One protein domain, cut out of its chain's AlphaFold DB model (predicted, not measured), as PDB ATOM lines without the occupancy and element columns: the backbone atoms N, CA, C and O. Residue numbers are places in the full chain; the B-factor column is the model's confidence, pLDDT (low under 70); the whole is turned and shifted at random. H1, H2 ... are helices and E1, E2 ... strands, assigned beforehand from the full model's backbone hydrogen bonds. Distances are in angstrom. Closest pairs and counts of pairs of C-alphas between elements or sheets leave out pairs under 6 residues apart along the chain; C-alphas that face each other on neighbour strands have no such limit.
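Overview. This is residues 96 to 158 of the 166 residues of an uncharacterized protein of Trifolium subterraneum (UniProt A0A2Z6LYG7). A small sheet of three parallel strands lies side by side in the order E1, E2, E3, and a wide loop between E1 and E2 swings out past the E1 edge, with short H1 at its far end and residues 117 to 123 sticking out. H2, a single short turn, only grazes the sheet. The printed part has 63 residues, with E1, H1, E2, H2 and E3 along the chain; its class is mixed, helices and strands, with 26 residues in named elements, under half. It is compact, with a radius of gyration of the C-alphas of 11.7 A and spans of 31 by 25 by 20 A.

Arrangement. Begin at inner strand E2, residues 134 to 140. Beside it runs edge strand E1, residues 102 to 106, parallel at 14 degrees; look for N 103 and O 134, 2.9 A apart and within hydrogen-bond range. The other edge strand, E3, residues 154 to 157, is parallel to E2 at 11 degrees, with N 156 and O 138 within hydrogen-bond range at 2.8 A. H2, residues 143 to 146, is on the sheet but only grazes it; its closest C-alphas to E3 are those of Leu 146 and Ala 155, 6.2 A apart. H1, residues 116 to 121, is not on the sheet, and it is apart from H2 and E3. In H1 every O i to N i+4 pair is within hydrogen-bond range; H2 is too short for such a pair. E1, H1, E2 and E2, H2, E3 are strand-helix-strand units, two parallel neighbour strands with a helix between, each with a right-handed crossover.

Along the chain. Find C-alpha 102 at (317.834, 348.225, 225.520); from there E1 runs 13.6 A to C-alpha 106. H1 is 8.8 A long, E2 17.9 A and H2 5.2 A. E3 runs 10.1 A to C-alpha 157 at (326.797, 366.200, 222.561).

Size, cuts and confidence. The C-alphas of Ile 97 and Asp 110, the two farthest apart, are 30.9 A apart. The printed part has no cut. The link from H1 to E2, residues 122 to 133, is long. The mean pLDDT of the printed part is 75.0; look for values under 70 at residues 108 to 127 and 149 to 151.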
ATOM      1  N   PHE A  96     324.996 342.801 227.836       84.75
ATOM      2  CA  PHE A  96     323.955 342.274 226.953       84.75
ATOM      3  C   PHE A  96     322.955 341.419 227.745       84.75
ATOM      4  O   PHE A  96     323.286 340.314 228.175       84.75
ATOM      5  N   ILE A  97     321.738 341.936 227.938       87.38
ATOM      6  CA  ILE A  97     320.652 341.243 228.658       87.38
ATOM      7  C   ILE A  97     319.797 340.405 227.692       87.38
ATOM      8  O   ILE A  97     319.370 339.307 228.043       87.38
ATOM      9  N   GLY A  98     319.587 340.885 226.460       86.25
ATOM     10  CA  GLY A  98     318.912 340.131 225.396       86.25
ATOM     11  C   GLY A  98     317.385 340.036 225.517       86.25
ATOM     12  O   GLY A  98     316.779 339.206 224.846       86.25
ATOM     13  N   ASP A  99     316.753 340.874 226.341       91.19
ATOM     14  CA  ASP A  99     315.291 340.936 226.519       91.19
ATOM     15  C   ASP A  99     314.593 341.915 225.546       91.19
ATOM     16  O   ASP A  99     313.370 342.032 225.555       91.19
ATOM     17  N   GLY A 100     315.363 342.611 224.699       86.88
ATOM     18  CA  GLY A 100     314.854 343.573 223.718       86.88
ATOM     19  C   GLY A 100     314.486 344.948 224.287       86.88
ATOM     20  O   GLY A 100     313.905 345.754 223.564       86.88
ATOM     21  N   MET A 101     314.832 345.228 225.545       87.81
ATOM     22  CA  MET A 101     314.461 346.470 226.231       87.81
ATOM     23  C   MET A 101     315.597 347.503 226.280       87.81
ATOM     24  O   MET A 101     315.471 348.516 226.956       87.81
ATOM     25  N   ASP A 102     316.709 347.285 225.579       87.81
ATOM     26  CA  ASP A 102     317.834 348.225 225.520       87.81
ATOM     27  C   ASP A 102     317.639 349.245 224.387       87.81
ATOM     28  O   ASP A 102     317.419 348.866 223.237       87.81
ATOM     29  N   ALA A 103     317.736 350.539 224.701       86.62
ATOM     30  CA  ALA A 103     317.473 351.620 223.753       86.62
ATOM     31  C   ALA A 103     318.533 352.733 223.791       86.62
ATOM     32  O   ALA A 103     319.197 352.965 224.804       86.62
ATOM     33  N   TRP A 104     318.652 353.435 222.663       85.75
ATOM     34  CA  TRP A 104     319.409 354.675 222.491       85.75
ATOM     35  C   TRP A 104     318.488 355.730 221.884       85.75
ATOM     36  O   TRP A 104     317.713 355.419 220.979       85.75
ATOM     37  N   ILE A 105     318.580 356.961 222.377       82.81
ATOM     38  CA  ILE A 105     317.904 358.120 221.793       82.81
ATOM     39  C   ILE A 105     318.898 358.829 220.883       82.81
ATOM     40  O   ILE A 105     320.037 359.073 221.277       82.81
ATOM     41  N   LEU A 106     318.459 359.125 219.665       80.50
ATOM     42  CA  LEU A 106     319.219 359.875 218.677       80.50
ATOM     43  C   LEU A 106     318.333 361.015 218.196       80.50
ATOM     44  O   LEU A 106     317.201 360.757 217.759       80.50
ATOM     45  N   ASP A 107     318.846 362.237 218.272       75.81
ATOM     46  CA  ASP A 107     318.213 363.352 217.589       75.81
ATOM     47  C   ASP A 107     318.233 363.149 216.061       75.81
ATOM     48  O   ASP A 107     318.960 362.312 215.508       75.81
ATOM     49  N   VAL A 108     317.342 363.860 215.383       65.38
ATOM     50  CA  VAL A 108     317.030 363.676 213.976       65.38
ATOM     51  C   VAL A 108     317.740 364.689 213.077       65.38
ATOM     52  O   VAL A 108     318.396 364.290 212.110       65.38
ATOM     53  N   ASP A 109     317.599 365.984 213.343       58.62
ATOM     54  CA  ASP A 109     318.132 367.005 212.443       58.62
ATOM     55  C   ASP A 109     319.604 367.240 212.806       58.62
ATOM     56  O   ASP A 109     319.967 367.280 213.969       58.62
ATOM     57  N   ASP A 110     320.492 367.225 211.809       55.34
ATOM     58  CA  ASP A 110     321.956 367.265 211.988       55.34
ATOM     59  C   ASP A 110     322.582 366.138 212.863       55.34
ATOM     60  O   ASP A 110     323.807 366.054 212.963       55.34
ATOM     61  N   THR A 111     321.773 365.189 213.365       58.66
ATOM     62  CA  THR A 111     322.207 363.991 214.114       58.66
ATOM     63  C   THR A 111     321.887 362.665 213.385       58.66
ATOM     64  O   THR A 111     322.766 361.803 213.306       58.66
ATOM     65  N   CYS A 112     320.696 362.463 212.786       52.09
ATOM     66  CA  CYS A 112     320.384 361.265 211.978       52.09
ATOM     67  C   CYS A 112     319.067 361.394 211.166       52.09
ATOM     68  O   CYS A 112     317.998 361.523 211.748       52.09
ATOM     69  N   ILE A 113     319.118 361.259 209.827       44.44
ATOM     70  CA  ILE A 113     317.987 361.347 208.857       44.44
ATOM     71  C   ILE A 113     316.580 361.072 209.454       44.44
ATOM     72  O   ILE A 113     316.311 359.988 209.976       44.44
ATOM     73  N   SER A 114     315.652 362.026 209.275       43.22
ATOM     74  CA  SER A 114     314.347 362.065 209.960       43.22
ATOM     75  C   SER A 114     313.439 360.843 209.819       43.22
ATOM     76  O   SER A 114     313.194 360.335 208.723       43.22
ATOM     77  N   ASN A 115     312.830 360.454 210.948       52.53
ATOM     78  CA  ASN A 115     311.765 359.451 211.037       52.53
ATOM     79  C   ASN A 115     310.537 359.980 211.814       52.53
ATOM     80  O   ASN A 115     310.018 359.354 212.742       52.53
ATOM     81  N   ILE A 116     310.064 361.174 211.442       50.72
ATOM     82  CA  ILE A 116     309.014 361.919 212.163       50.72
ATOM     83  C   ILE A 116     307.687 361.147 212.309       50.72
ATOM     84  O   ILE A 116     306.976 361.290 213.306       50.72
ATOM     85  N   PHE A 117     307.353 360.283 211.343       54.03
ATOM     86  CA  PHE A 117     306.131 359.472 211.375       54.03
ATOM     87  C   PHE A 117     306.216 358.317 212.380       54.03
ATOM     88  O   PHE A 117     305.217 358.008 213.033       54.03
ATOM     89  N   TYR A 118     307.400 357.726 212.561       59.03
ATOM     90  CA  TYR A 118     307.639 356.717 213.589       59.03
ATOM     91  C   TYR A 118     307.497 357.317 214.990       59.03
ATOM     92  O   TYR A 118     306.719 356.803 215.795       59.03
ATOM     93  N   TYR A 119     308.139 358.459 215.253       56.44
ATOM     94  CA  TYR A 119     308.050 359.125 216.556       56.44
ATOM     95  C   TYR A 119     306.634 359.606 216.872       56.44
ATOM     96  O   TYR A 119     306.162 359.417 217.993       56.44
ATOM     97  N   LYS A 120     305.893 360.115 215.879       56.66
ATOM     98  CA  LYS A 120     304.470 360.449 216.044       56.66
ATOM     99  C   LYS A 120     303.633 359.236 216.471       56.66
ATOM    100  O   LYS A 120     302.762 359.373 217.326       56.66
ATOM    101  N   SER A 121     303.906 358.049 215.922       60.28
ATOM    102  CA  SER A 121     303.216 356.806 216.315       60.28
ATOM    103  C   SER A 121     303.572 356.317 217.728       60.28
ATOM    104  O   SER A 121     302.804 355.572 218.331       60.28
ATOM    105  N   LYS A 122     304.709 356.772 218.269       56.41
ATOM    106  CA  LYS A 122     305.247 356.443 219.599       56.41
ATOM    107  C   LYS A 122     305.119 357.599 220.599       56.41
ATOM    108  O   LYS A 122     305.870 357.671 221.567       56.41
ATOM    109  N   ASN A 123     304.194 358.530 220.343       62.56
ATOM    110  CA  ASN A 123     303.947 359.711 221.173       62.56
ATOM    111  C   ASN A 123     305.233 360.494 221.515       62.56
ATOM    112  O   ASN A 123     305.402 360.959 222.638       62.56
ATOM    113  N   TYR A 124     306.155 360.599 220.554       61.41
ATOM    114  CA  TYR A 124     307.438 361.294 220.684       61.41
ATOM    115  C   TYR A 124     308.313 360.786 221.842       61.41
ATOM    116  O   TYR A 124     309.017 361.561 222.476       61.41
ATOM    117  N   GLY A 125     308.245 359.484 222.149       57.59
ATOM    118  CA  GLY A 125     309.096 358.868 223.170       57.59
ATOM    119  C   GLY A 125     308.741 359.261 224.604       57.59
ATOM    120  O   GLY A 125     309.527 359.003 225.509       57.59
ATOM    121  N   LYS A 126     307.557 359.853 224.830       58.44
ATOM    122  CA  LYS A 126     307.183 360.476 226.109       58.44
ATOM    123  C   LYS A 126     307.244 359.540 227.320       58.44
ATOM    124  O   LYS A 126     307.224 360.058 228.427       58.44
ATOM    125  N   GLN A 127     307.322 358.219 227.137       65.88
ATOM    126  CA  GLN A 127     307.312 357.241 228.225       65.88
ATOM    127  C   GLN A 127     308.049 355.925 227.881       65.88
ATOM    128  O   GLN A 127     307.597 354.852 228.258       65.88
ATOM    129  N   LEU A 128     309.195 355.970 227.178       72.19
ATOM    130  CA  LEU A 128     309.982 354.747 226.902       72.19
ATOM    131  C   LEU A 128     310.394 354.017 228.195       72.19
ATOM    132  O   LEU A 128     310.314 352.795 228.273       72.19
ATOM    133  N   GLU A 129     310.779 354.758 229.231       73.12
ATOM    134  CA  GLU A 129     311.130 354.172 230.532       73.12
ATOM    135  C   GLU A 129     309.909 353.568 231.243       73.12
ATOM    136  O   GLU A 129     310.013 352.489 231.822       73.12
ATOM    137  N   ASP A 130     308.732 354.190 231.122       78.88
ATOM    138  CA  ASP A 130     307.478 353.641 231.662       78.88
ATOM    139  C   ASP A 130     306.997 352.405 230.871       78.88
ATOM    140  O   ASP A 130     306.285 351.558 231.409       78.88
ATOM    141  N   GLU A 131     307.427 352.255 229.613       79.19
ATOM    142  CA  GLU A 131     307.269 351.035 228.809       79.19
ATOM    143  C   GLU A 131     308.310 349.947 229.163       79.19
ATOM    144  O   GLU A 131     308.257 348.839 228.628       79.19
ATOM    145  N   GLY A 132     309.233 350.229 230.093       84.69
ATOM    146  CA  GLY A 132     310.245 349.296 230.591       84.69
ATOM    147  C   GLY A 132     311.569 349.313 229.823       84.69
ATOM    148  O   GLY A 132     312.413 348.447 230.067       84.69
ATOM    149  N   TYR A 133     311.768 350.260 228.899       85.62
ATOM    150  CA  TYR A 133     313.041 350.399 228.194       85.62
ATOM    151  C   TYR A 133     314.136 350.944 229.114       85.62
ATOM    152  O   TYR A 133     313.927 351.855 229.914       85.62
ATOM    153  N   ARG A 134     315.344 350.415 228.942       89.19
ATOM    154  CA  ARG A 134     316.585 350.921 229.523       89.19
ATOM    155  C   ARG A 134     317.278 351.790 228.494       89.19
ATOM    156  O   ARG A 134     317.802 351.297 227.494       89.19
ATOM    157  N   ILE A 135     317.280 353.088 228.749       88.50
ATOM    158  CA  ILE A 135     317.907 354.060 227.866       88.50
ATOM    159  C   ILE A 135     319.380 354.179 228.255       88.50
ATOM    160  O   ILE A 135     319.735 354.752 229.285       88.50
ATOM    161  N   TRP A 136     320.261 353.615 227.435       89.25
ATOM    162  CA  TRP A 136     321.695 353.614 227.712       89.25
ATOM    163  C   TRP A 136     322.367 354.916 227.311       89.25
ATOM    164  O   TRP A 136     323.230 355.414 228.031       89.25
ATOM    165  N   GLY A 137     321.968 355.468 226.172       89.06
ATOM    166  CA  GLY A 137     322.594 356.648 225.609       89.06
ATOM    167  C   GLY A 137     321.587 357.606 224.998       89.06
ATOM    168  O   GLY A 137     320.564 357.176 224.462       89.06
ATOM    169  N   ASN A 138     321.911 358.891 225.066       89.06
ATOM    170  CA  ASN A 138     321.249 359.951 224.319       89.06
ATOM    171  C   ASN A 138     322.306 360.731 223.523       89.06
ATOM    172  O   ASN A 138     323.342 361.109 224.076       89.06
ATOM    173  N   VAL A 139     322.071 360.924 222.229       88.94
ATOM    174  CA  VAL A 139     322.953 361.655 221.318       88.94
ATOM    175  C   VAL A 139     322.153 362.766 220.658       88.94
ATOM    176  O   VAL A 139     321.093 362.505 220.094       88.94
ATOM    177  N   GLY A 140     322.684 363.980 220.696       88.31
ATOM    178  CA  GLY A 140     322.068 365.147 220.076       88.31
ATOM    179  C   GLY A 140     323.085 366.257 219.884       88.31
ATOM    180  O   GLY A 140     324.138 366.278 220.532       88.31
ATOM    181  N   ASP A 141     322.795 367.166 218.972       85.56
ATOM    182  CA  ASP A 141     323.642 368.299 218.626       85.56
ATOM    183  C   ASP A 141     323.235 369.577 219.375       85.56
ATOM    184  O   ASP A 141     323.975 370.563 219.358       85.56
ATOM    185  N   GLN A 142     322.148 369.547 220.150       86.38
ATOM    186  CA  GLN A 142     321.752 370.607 221.067       86.38
ATOM    187  C   GLN A 142     321.675 370.123 222.521       86.38
ATOM    188  O   GLN A 142     321.387 368.973 222.846       86.38
ATOM    189  N   TRP A 143     321.937 371.042 223.457       85.88
ATOM    190  CA  TRP A 143     321.795 370.746 224.887       85.88
ATOM    191  C   TRP A 143     320.339 370.489 225.288       85.88
ATOM    192  O   TRP A 143     320.108 369.746 226.240       85.88
ATOM    193  N   SER A 144     319.379 371.051 224.551       83.75
ATOM    194  CA  SER A 144     317.946 370.784 224.698       83.75
ATOM    195  C   SER A 144     317.591 369.314 224.476       83.75
ATOM    196  O   SER A 144     316.703 368.806 225.149       83.75
ATOM    197  N   ASP A 145     318.305 368.613 223.592       80.38
ATOM    198  CA  ASP A 145     318.002 367.213 223.245       80.38
ATOM    199  C   ASP A 145     318.467 366.262 224.349       80.38
ATOM    200  O   ASP A 145     317.905 365.190 224.577       80.38
ATOM    201  N   LEU A 146     319.516 366.681 225.057       81.38
ATOM    202  CA  LEU A 146     320.177 365.915 226.107       81.38
ATOM    203  C   LEU A 146     319.582 366.185 227.494       81.38
ATOM    204  O   LEU A 146     319.869 365.451 228.442       81.38
ATOM    205  N   GLN A 147     318.768 367.233 227.624       75.62
ATOM    206  CA  GLN A 147     318.119 367.636 228.866       75.62
ATOM    207  C   GLN A 147     316.655 367.183 228.873       75.62
ATOM    208  O   GLN A 147     315.875 367.505 227.985       75.62
ATOM    209  N   GLY A 148     316.250 366.443 229.903       71.00
ATOM    210  CA  GLY A 148     314.872 365.979 230.042       71.00
ATOM    211  C   GLY A 148     314.746 364.790 230.984       71.00
ATOM    212  O   GLY A 148     315.725 364.352 231.584       71.00
ATOM    213  N   ASN A 149     313.529 364.260 231.107       64.38
ATOM    214  CA  ASN A 149     313.245 363.140 232.011       64.38
ATOM    215  C   ASN A 149     313.849 361.807 231.549       64.38
ATOM    216  O   ASN A 149     314.008 360.923 232.376       64.38
ATOM    217  N   SER A 150     314.209 361.686 230.268       66.25
ATOM    218  CA  SER A 150     314.730 360.452 229.670       66.25
ATOM    219  C   SER A 150     316.073 360.699 228.977       66.25
ATOM    220  O   SER A 150     316.253 360.400 227.802       66.25
ATOM    221  N   SER A 151     317.035 361.283 229.698       69.31
ATOM    222  CA  SER A 151     318.385 361.593 229.189       69.31
ATOM    223  C   SER A 151     319.270 360.359 228.960       69.31
ATOM    224  O   SER A 151     320.370 360.477 228.421       69.31
ATOM    225  N   GLY A 152     318.813 359.179 229.391       81.12
ATOM    226  CA  GLY A 152     319.602 357.953 229.405       81.12
ATOM    227  C   GLY A 152     320.760 357.982 230.403       81.12
ATOM    228  O   GLY A 152     320.998 358.969 231.102       81.12
ATOM    229  N   ASN A 153     321.501 356.875 230.463       88.56
ATOM    230  CA  ASN A 153     322.638 356.717 231.377       88.56
ATOM    231  C   ASN A 153     323.865 357.555 230.981       88.56
ATOM    232  O   ASN A 153     324.713 357.846 231.829       88.56
ATOM    233  N   ARG A 154     323.992 357.928 229.702       91.00
ATOM    234  CA  ARG A 154     325.068 358.792 229.204       91.00
ATOM    235  C   ARG A 154     324.601 359.659 228.039       91.00
ATOM    236  O   ARG A 154     323.975 359.167 227.110       91.00
ATOM    237  N   ALA A 155     324.984 360.931 228.066       91.25
ATOM    238  CA  ALA A 155     324.731 361.873 226.983       91.25
ATOM    239  C   ALA A 155     325.992 362.097 226.130       91.25
ATOM    240  O   ALA A 155     327.105 362.166 226.665       91.25
ATOM    241  N   PHE A 156     325.811 362.249 224.820       91.62
ATOM    242  CA  PHE A 156     326.858 362.580 223.855       91.62
ATOM    243  C   PHE A 156     326.415 363.795 223.032       91.62
ATOM    244  O   PHE A 156     325.502 363.701 222.217       91.62
ATOM    245  N   LYS A 157     327.061 364.941 223.267       93.38
ATOM    246  CA  LYS A 157     326.797 366.200 222.561       93.38
ATOM    247  C   LYS A 157     327.619 366.262 221.280       93.38
ATOM    248  O   LYS A 157     328.846 366.307 221.362       93.38
ATOM    249  N   LEU A 158     326.956 366.284 220.128       91.31
ATOM    250  CA  LEU A 158     327.599 366.559 218.842       91.31
ATOM    251  C   LEU A 158     327.842 368.068 218.691       91.31
ATOM    252  O   LEU A 158     327.036 368.847 219.199       91.31
TER     253      LEU A 158